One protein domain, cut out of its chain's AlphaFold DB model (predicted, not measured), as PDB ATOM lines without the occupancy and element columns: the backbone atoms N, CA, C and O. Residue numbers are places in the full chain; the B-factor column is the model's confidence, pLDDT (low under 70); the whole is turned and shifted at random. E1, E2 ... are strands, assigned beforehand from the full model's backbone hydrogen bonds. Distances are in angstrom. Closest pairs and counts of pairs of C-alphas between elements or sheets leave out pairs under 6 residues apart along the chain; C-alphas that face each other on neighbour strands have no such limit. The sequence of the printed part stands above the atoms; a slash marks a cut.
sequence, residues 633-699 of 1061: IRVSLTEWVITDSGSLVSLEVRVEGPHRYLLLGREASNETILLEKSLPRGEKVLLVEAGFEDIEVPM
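Overview. This is residues 633 to 699 of the 1061 residues of an uncharacterized protein of Thermofilum pendens (UniProt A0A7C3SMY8). A long, twisted sheet of three strands has a short hairpin, E6 and E7, crossed over part of one face, and a second small hairpin, E3 and E4, at one end. The 67 printed residues hold seven named strands, E1 to E7 in chain order, and no named helix: all strand. The large sheet runs E1, E2, E5, antiparallel throughout. The whole is a rod spanning 43 by 17 by 17 A, only just compact, close to loose, with a radius of gyration of the C-alphas of 12.8 A.

Arrangement. E1, residues 633 to 643, bends by 51 degrees at residue 638 and forms an antiparallel hairpin with E2, residues 646 to 656; N 636 and O 652 are 2.9 A apart. E3, residues 661 to 663, and E4, residues 666 to 668, form a hairpin with N 661 and O 668 at 2.8 A. E5, residues 671 to 680, is antiparallel to E2, with N 651 and O 675 at 2.8 A. E6, residues 685 to 689, and E7, residues 694 to 698, form a hairpin with N 688 and O 695 at 2.8 A. This pair and the large sheet, E1, E2 and E5, make a sandwich, two sheets face to face: the parts that face each other are 9.0 A centre to centre, and the strands of the one sheet stand at 41 degrees to those of the other. The closest C-alphas of E5 and E6, Leu 679 and Leu 686, are 7.4 A apart.

Along the chain. E1 begins at C-alpha 633 (12.740, -1.180, 20.033) and is 29.0 A long; E2 is 31.9 A and E5 28.9 A. E7 ends at C-alpha 698 (19.507, -13.384, 9.806).

Size, cuts and confidence. The C-alphas farthest apart, Asp 644 and Pro 658, are 43.5 A apart. The printed part has no cut, its six links are tight, and no printed residue is under 70 in pLDDT.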
ATOM      1  N   ILE A 633      12.652   0.283  19.955       86.19
ATOM      2  CA  ILE A 633      12.740  -1.180  20.033       86.19
ATOM      3  C   ILE A 633      14.148  -1.614  19.611       86.19
ATOM      4  O   ILE A 633      14.692  -1.162  18.607       86.19
ATOM      5  N   ARG A 634      14.794  -2.466  20.412       85.94
ATOM      6  CA  ARG A 634      16.121  -3.025  20.109       85.94
ATOM      7  C   ARG A 634      16.084  -4.536  20.234       85.94
ATOM      8  O   ARG A 634      15.694  -5.049  21.275       85.94
ATOM      9  N   VAL A 635      16.534  -5.240  19.199       84.75
ATOM     10  CA  VAL A 635      16.557  -6.709  19.164       84.75
ATOM     11  C   VAL A 635      18.000  -7.202  19.180       84.75
ATOM     12  O   VAL A 635      18.819  -6.752  18.381       84.75
ATOM     13  N   SER A 636      18.314  -8.138  20.074       87.31
ATOM     14  CA  SER A 636      19.608  -8.824  20.127       87.31
ATOM     15  C   SER A 636      19.433 -10.340  20.089       87.31
ATOM     16  O   SER A 636      18.628 -10.892  20.834       87.31
ATOM     17  N   LEU A 637      20.206 -11.009  19.225       87.94
ATOM     18  CA  LEU A 637      20.231 -12.468  19.116       87.94
ATOM     19  C   LEU A 637      20.964 -13.084  20.311       87.94
ATOM     20  O   LEU A 637      22.157 -12.841  20.494       87.94
ATOM     21  N   THR A 638      20.261 -13.908  21.082       88.75
ATOM     22  CA  THR A 638      20.807 -14.600  22.254       88.75
ATOM     23  C   THR A 638      21.344 -15.975  21.862       88.75
ATOM     24  O   THR A 638      22.498 -16.302  22.142       88.75
ATOM     25  N   GLU A 639      20.541 -16.769  21.148       89.00
ATOM     26  CA  GLU A 639      20.924 -18.102  20.680       89.00
ATOM     27  C   GLU A 639      20.221 -18.467  19.366       89.00
ATOM     28  O   GLU A 639      19.070 -18.108  19.135       89.00
ATOM     29  N   TRP A 640      20.926 -19.196  18.498       92.25
ATOM     30  CA  TRP A 640      20.362 -19.807  17.296       92.25
ATOM     31  C   TRP A 640      20.794 -21.270  17.255       92.25
ATOM     32  O   TRP A 640      21.983 -21.556  17.095       92.25
ATOM     33  N   VAL A 641      19.844 -22.189  17.407       91.81
ATOM     34  CA  VAL A 641      20.065 -23.639  17.384       91.81
ATOM     35  C   VAL A 641      19.563 -24.201  16.060       91.81
ATOM     36  O   VAL A 641      18.392 -24.043  15.733       91.81
ATOM     37  N   ILE A 642      20.424 -24.870  15.299       91.31
ATOM     38  CA  ILE A 642      20.096 -25.467  13.998       91.31
ATOM     39  C   ILE A 642      19.943 -26.980  14.167       91.31
ATOM     40  O   ILE A 642      20.865 -27.648  14.638       91.31
ATOM     41  N   THR A 643      18.798 -27.523  13.754       90.81
ATOM     42  CA  THR A 643      18.454 -28.949  13.847       90.81
ATOM     43  C   THR A 643      18.100 -29.543  12.480       90.81
ATOM     44  O   THR A 643      18.068 -28.852  11.459       90.81
ATOM     45  N   ASP A 644      17.808 -30.845  12.436       86.06
ATOM     46  CA  ASP A 644      17.344 -31.519  11.213       86.06
ATOM     47  C   ASP A 644      15.967 -31.027  10.729       86.06
ATOM     48  O   ASP A 644      15.676 -31.076   9.529       86.06
ATOM     49  N   SER A 645      15.119 -30.538  11.640       85.62
ATOM     50  CA  SER A 645      13.750 -30.093  11.349       85.62
ATOM     51  C   SER A 645      13.611 -28.583  11.128       85.62
ATOM     52  O   SER A 645      12.558 -28.144  10.661       85.62
ATOM     53  N   GLY A 646      14.647 -27.789  11.415       88.81
ATOM     54  CA  GLY A 646      14.580 -26.332  11.326       88.81
ATOM     55  C   GLY A 646      15.547 -25.629  12.276       88.81
ATOM     56  O   GLY A 646      16.630 -26.136  12.551       88.81
ATOM     57  N   SER A 647      15.181 -24.449  12.769       90.75
ATOM     58  CA  SER A 647      15.956 -23.721  13.782       90.75
ATOM     59  C   SER A 647      15.106 -23.317  14.978       90.75
ATOM     60  O   SER A 647      13.929 -23.013  14.822       90.75
ATOM     61  N   LEU A 648      15.709 -23.261  16.160       90.75
ATOM     62  CA  LEU A 648      15.151 -22.612  17.344       90.75
ATOM     63  C   LEU A 648      15.961 -21.344  17.605       90.75
ATOM     64  O   LEU A 648      17.183 -21.403  17.723       90.75
ATOM     65  N   VAL A 649      15.289 -20.201  17.643       91.56
ATOM     66  CA  VAL A 649      15.910 -18.881  17.763       91.56
ATOM     67  C   VAL A 649      15.409 -18.211  19.029       91.56
ATOM     68  O   VAL A 649      14.197 -18.080  19.210       91.56
ATOM     69  N   SER A 650      16.337 -17.752  19.859       90.44
ATOM     70  CA  SER A 650      16.062 -17.014  21.088       90.44
ATOM     71  C   SER A 650      16.604 -15.592  20.960       90.44
ATOM     72  O   SER A 650      17.792 -15.396  20.686       90.44
ATOM     73  N   LEU A 651      15.728 -14.604  21.135       90.62
ATOM     74  CA  LEU A 651      16.019 -13.174  21.025       90.62
ATOM     75  C   LEU A 651      15.659 -12.434  22.318       90.62
ATOM     76  O   LEU A 651      14.677 -12.763  22.984       90.62
ATOM     77  N   GLU A 652      16.393 -11.365  22.604       89.12
ATOM     78  CA  GLU A 652      16.016 -10.331  23.570       89.12
ATOM     79  C   GLU A 652      15.496  -9.096  22.825       89.12
ATOM     80  O   GLU A 652      16.219  -8.501  22.024       89.12
ATOM     81  N   VAL A 653      14.252  -8.694  23.098       87.81
ATOM     82  CA  VAL A 653      13.615  -7.487  22.551       87.81
ATOM     83  C   VAL A 653      13.473  -6.455  23.668       87.81
ATOM     84  O   VAL A 653      12.657  -6.623  24.572       87.81
ATOM     85  N   ARG A 654      14.267  -5.385  23.633       87.62
ATOM     86  CA  ARG A 654      14.208  -4.277  24.599       87.62
ATOM     87  C   ARG A 654      13.301  -3.172  24.085       87.62
ATOM     88  O   ARG A 654      13.450  -2.751  22.940       87.62
ATOM     89  N   VAL A 655      12.399  -2.701  24.940       86.94
ATOM     90  CA  VAL A 655      11.434  -1.637  24.629       86.94
ATOM     91  C   VAL A 655      11.694  -0.453  25.549       86.94
ATOM     92  O   VAL A 655      11.651  -0.625  26.763       86.94
ATOM     93  N   GLU A 656      11.922   0.740  24.999       86.31
ATOM     94  CA  GLU A 656      12.199   1.970  25.758       86.31
ATOM     95  C   GLU A 656      11.208   3.091  25.389       86.31
ATOM     96  O   GLU A 656      10.979   3.365  24.212       86.31
ATOM     97  N   GLY A 657      10.622   3.773  26.379       84.88
ATOM     98  CA  GLY A 657       9.750   4.931  26.150       84.88
ATOM     99  C   GLY A 657       9.001   5.435  27.396       84.88
ATOM    100  O   GLY A 657       9.033   4.795  28.450       84.88
ATOM    101  N   PRO A 658       8.329   6.601  27.313       84.31
ATOM    102  CA  PRO A 658       7.626   7.221  28.444       84.31
ATOM    103  C   PRO A 658       6.240   6.627  28.758       84.31
ATOM    104  O   PRO A 658       5.600   7.060  29.719       84.31
ATOM    105  N   HIS A 659       5.739   5.680  27.960       86.56
ATOM    106  CA  HIS A 659       4.402   5.095  28.122       86.56
ATOM    107  C   HIS A 659       4.454   3.575  28.326       86.56
ATOM    108  O   HIS A 659       5.507   2.948  28.241       86.56
ATOM    109  N   ARG A 660       3.295   2.973  28.605       87.06
ATOM    110  CA  ARG A 660       3.103   1.523  28.467       87.06
ATOM    111  C   ARG A 660       2.734   1.241  27.013       87.06
ATOM    112  O   ARG A 660       1.904   1.959  26.455       87.06
ATOM    113  N   TYR A 661       3.328   0.215  26.420       86.31
ATOM    114  CA  TYR A 661       3.183  -0.122  25.007       86.31
ATOM    115  C   TYR A 661       2.599  -1.518  24.831       86.31
ATOM    116  O   TYR A 661       2.941  -2.419  25.586       86.31
ATOM    117  N   LEU A 662       1.748  -1.721  23.830       85.62
ATOM    118  CA  LEU A 662       1.320  -3.060  23.425       85.62
ATOM    119  C   LEU A 662       2.250  -3.569  22.318       85.62
ATOM    120  O   LEU A 662       2.176  -3.087  21.189       85.62
ATOM    121  N   LEU A 663       3.114  -4.531  22.638       79.75
ATOM    122  CA  LEU A 663       4.171  -5.026  21.754       79.75
ATOM    123  C   LEU A 663       4.203  -6.559  21.791       79.75
ATOM    124  O   LEU A 663       4.153  -7.157  22.865       79.75
ATOM    125  N   LEU A 664       4.207  -7.211  20.621       77.81
ATOM    126  CA  LEU A 664       4.138  -8.682  20.497       77.81
ATOM    127  C   LEU A 664       2.970  -9.322  21.294       77.81
ATOM    128  O   LEU A 664       3.077 -10.437  21.807       77.81
ATOM    129  N   GLY A 665       1.849  -8.601  21.420       75.06
ATOM    130  CA  GLY A 665       0.654  -9.047  22.147       75.06
ATOM    131  C   GLY A 665       0.733  -8.941  23.676       75.06
ATOM    132  O   GLY A 665      -0.125  -9.501  24.356       75.06
ATOM    133  N   ARG A 666       1.736  -8.246  24.230       81.94
ATOM    134  CA  ARG A 666       1.907  -8.026  25.678       81.94
ATOM    135  C   ARG A 666       2.090  -6.543  26.001       81.94
ATOM    136  O   ARG A 666       2.590  -5.781  25.178       81.94
ATOM    137  N   GLU A 667       1.658  -6.135  27.191       86.25
ATOM    138  CA  GLU A 667       1.907  -4.783  27.701       86.25
ATOM    139  C   GLU A 667       3.337  -4.695  28.241       86.25
ATOM    140  O   GLU A 667       3.662  -5.407  29.185       86.25
ATOM    141  N   ALA A 668       4.148  -3.809  27.669       83.06
ATOM    142  CA  ALA A 668       5.550  -3.618  28.005       83.06
ATOM    143  C   ALA A 668       5.850  -2.164  28.382       83.06
ATOM    144  O   ALA A 668       5.331  -1.223  27.775       83.06
ATOM    145  N   SER A 669       6.709  -1.957  29.379       85.94
ATOM    146  CA  SER A 669       7.179  -0.625  29.773       85.94
ATOM    147  C   SER A 669       8.618  -0.679  30.273       85.94
ATOM    148  O   SER A 669       8.849  -1.133  31.392       85.94
ATOM    149  N   ASN A 670       9.567  -0.183  29.473       83.94
ATOM    150  CA  ASN A 670      10.997  -0.175  29.813       83.94
ATOM    151  C   ASN A 670      11.504  -1.551  30.272       83.94
ATOM    152  O   ASN A 670      12.158  -1.678  31.305       83.94
ATOM    153  N   GLU A 671      11.165  -2.590  29.510       84.94
ATOM    154  CA  GLU A 671      11.459  -3.983  29.840       84.94
ATOM    155  C   GLU A 671      12.088  -4.737  28.663       84.94
ATOM    156  O   GLU A 671      12.100  -4.271  27.521       84.94
ATOM    157  N   THR A 672      12.650  -5.910  28.965       84.94
ATOM    158  CA  THR A 672      13.221  -6.833  27.976       84.94
ATOM    159  C   THR A 672      12.324  -8.055  27.852       84.94
ATOM    160  O   THR A 672      12.063  -8.739  28.839       84.94
ATOM    161  N   ILE A 673      11.872  -8.340  26.636       86.12
ATOM    162  CA  ILE A 673      11.022  -9.481  26.307       86.12
ATOM    163  C   ILE A 673      11.900 -10.567  25.688       86.12
ATOM    164  O   ILE A 673      12.573 -10.329  24.685       86.12
ATOM    165  N   LEU A 674      11.874 -11.765  26.270       86.31
ATOM    166  CA  LEU A 674      12.490 -12.949  25.677       86.31
ATOM    167  C   LEU A 674      11.533 -13.563  24.654       86.31
ATOM    168  O   LEU A 674      10.376 -13.852  24.971       86.31
ATOM    169  N   LEU A 675      12.020 -13.755  23.433       86.44
ATOM    170  CA  LEU A 675      11.262 -14.320  22.326       86.44
ATOM    171  C   LEU A 675      11.938 -15.600  21.841       86.44
ATOM    172  O   LEU A 675      13.052 -15.551  21.334       86.44
ATOM    173  N   GLU A 676      11.231 -16.722  21.944       87.81
ATOM    174  CA  GLU A 676      11.643 -17.998  21.359       87.81
ATOM    175  C   GLU A 676      10.769 -18.314  20.145       87.81
ATOM    176  O   GLU A 676       9.534 -18.277  20.211       87.81
ATOM    177  N   LYS A 677      11.399 -18.610  19.008       89.00
ATOM    178  CA  LYS A 677      10.713 -18.935  17.756       89.00
ATOM    179  C   LYS A 677      11.329 -20.155  17.097       89.00
ATOM    180  O   LYS A 677      12.545 -20.291  17.020       89.00
ATOM    181  N   SER A 678      10.460 -21.023  16.587       87.88
ATOM    182  CA  SER A 678      10.849 -22.143  15.735       87.88
ATOM    183  C   SER A 678      10.688 -21.738  14.274       87.88
ATOM    184  O   SER A 678       9.613 -21.288  13.872       87.88
ATOM    185  N   LEU A 679      11.754 -21.881  13.495       89.50
ATOM    186  CA  LEU A 679      11.769 -21.687  12.052       89.50
ATOM    187  C   LEU A 679      11.782 -23.051  11.358       89.50
ATOM    188  O   LEU A 679      12.572 -23.913  11.751       89.50
ATOM    189  N   PRO A 680      10.957 -23.268  10.324       87.31
ATOM    190  CA  PRO A 680      10.978 -24.512   9.571       87.31
ATOM    191  C   PRO A 680      12.262 -24.650   8.744       87.31
ATOM    192  O   PRO A 680      12.963 -23.682   8.442       87.31
ATOM    193  N   ARG A 681      12.560 -25.888   8.342       85.69
ATOM    194  CA  ARG A 681      13.675 -26.215   7.445       85.69
ATOM    195  C   ARG A 681      13.672 -25.326   6.192       85.69
ATOM    196  O   ARG A 681      12.706 -25.330   5.436       85.69
ATOM    197  N   GLY A 682      14.800 -24.662   5.933       80.88
ATOM    198  CA  GLY A 682      15.018 -23.818   4.750       80.88
ATOM    199  C   GLY A 682      14.967 -22.316   5.034       80.88
ATOM    200  O   GLY A 682      15.598 -21.557   4.299       80.88
ATOM    201  N   GLU A 683      14.315 -21.900   6.121       86.88
ATOM    202  CA  GLU A 683      14.234 -20.492   6.512       86.88
ATOM    203  C   GLU A 683      15.534 -20.020   7.172       86.88
ATOM    204  O   GLU A 683      16.040 -20.641   8.111       86.88
ATOM    205  N   LYS A 684      16.085 -18.912   6.666       85.31
ATOM    206  CA  LYS A 684      17.370 -18.342   7.116       85.31
ATOM    207  C   LYS A 684      17.237 -16.946   7.723       85.31
ATOM    208  O   LYS A 684      18.254 -16.350   8.066       85.31
ATOM    209  N   VAL A 685      16.023 -16.414   7.838       88.06
ATOM    210  CA  VAL A 685      15.748 -15.093   8.418       88.06
ATOM    211  C   VAL A 685      14.537 -15.213   9.334       88.06
ATOM    212  O   VAL A 685      13.523 -15.788   8.950       88.06
ATOM    213  N   LEU A 686      14.646 -14.682  10.550       88.81
ATOM    214  CA  LEU A 686      13.512 -14.493  11.449       88.81
ATOM    215  C   LEU A 686      13.019 -13.049  11.324       88.81
ATOM    216  O   LEU A 686      13.769 -12.123  11.627       88.81
ATOM    217  N   LEU A 687      11.763 -12.867  10.916       86.81
ATOM    218  CA  LEU A 687      11.090 -11.568  10.953       86.81
ATOM    219  C   LEU A 687      10.417 -11.374  12.318       86.81
ATOM    220  O   LEU A 687       9.593 -12.190  12.737       86.81
ATOM    221  N   VAL A 688      10.771 -10.298  13.016       84.69
ATOM    222  CA  VAL A 688      10.143  -9.882  14.274       84.69
ATOM    223  C   VAL A 688       9.211  -8.708  13.986       84.69
ATOM    224  O   VAL A 688       9.648  -7.563  13.905       84.69
ATOM    225  N   GLU A 689       7.921  -9.004  13.846       80.81
ATOM    226  CA  GLU A 689       6.857  -8.009  13.672       80.81
ATOM    227  C   GLU A 689       6.480  -7.410  15.036       80.81
ATOM    228  O   GLU A 689       5.592  -7.902  15.739       80.81
ATOM    229  N   ALA A 690       7.177  -6.357  15.466       71.75
ATOM    230  CA  ALA A 690       6.912  -5.721  16.760       71.75
ATOM    231  C   ALA A 690       5.682  -4.788  16.728       71.75
ATOM    232  O   ALA A 690       5.274  -4.250  17.760       71.75
ATOM    233  N   GLY A 691       5.076  -4.593  15.553       73.00
ATOM    234  CA  GLY A 691       3.877  -3.788  15.323       73.00
ATOM    235  C   GLY A 691       4.162  -2.302  15.092       73.00
ATOM    236  O   GLY A 691       3.504  -1.691  14.256       73.00
ATOM    237  N   PHE A 692       5.140  -1.722  15.793       78.38
ATOM    238  CA  PHE A 692       5.614  -0.349  15.544       78.38
ATOM    239  C   PHE A 692       6.673  -0.283  14.430       78.38
ATOM    240  O   PHE A 692       6.729   0.705  13.701       78.38
ATOM    241  N   GLU A 693       7.481  -1.338  14.297       78.25
ATOM    242  CA  GLU A 693       8.451  -1.566  13.223       78.25
ATOM    243  C   GLU A 693       8.687  -3.077  13.038       78.25
ATOM    244  O   GLU A 693       8.449  -3.858  13.968       78.25
ATOM    245  N   ASP A 694       9.153  -3.472  11.852       80.56
ATOM    246  CA  ASP A 694       9.518  -4.852  11.520       80.56
ATOM    247  C   ASP A 694      11.045  -4.995  11.511       80.56
ATOM    248  O   ASP A 694      11.748  -4.175  10.915       80.56
ATOM    249  N   ILE A 695      11.567  -6.027  12.182       84.88
ATOM    250  CA  ILE A 695      13.013  -6.222  12.370       84.88
ATOM    251  C   ILE A 695      13.425  -7.603  11.855       84.88
ATOM    252  O   ILE A 695      12.945  -8.627  12.341       84.88
ATOM    253  N   GLU A 696      14.348  -7.642  10.896       87.69
ATOM    254  CA  GLU A 696      14.894  -8.882  10.334       87.69
ATOM    255  C   GLU A 696      16.149  -9.346  11.088       87.69
ATOM    256  O   GLU A 696      17.112  -8.594  11.246       87.69
ATOM    257  N   VAL A 697      16.169 -10.612  11.518       88.56
ATOM    258  CA  VAL A 697      17.322 -11.247  12.175       88.56
ATOM    259  C   VAL A 697      17.820 -12.429  11.330       88.56
ATOM    260  O   VAL A 697      17.145 -13.461  11.268       88.56
ATOM    261  N   PRO A 698      18.988 -12.324  10.667       87.62
ATOM    262  CA  PRO A 698      19.507 -13.384   9.806       87.62
ATOM    263  C   PRO A 698      20.177 -14.525  10.591       87.62
ATOM    264  O   PRO A 698      20.786 -14.316  11.642       87.62
ATOM    265  N   MET A 699      20.123 -15.735  10.028       89.56
ATOM    266  CA  MET A 699      20.795 -16.931  10.540       89.56
ATOM    267  C   MET A 699      22.323 -16.759  10.516       89.56
ATOM    268  O   MET A 699      22.876 -16.339   9.491       89.56
TER     269      MET A 699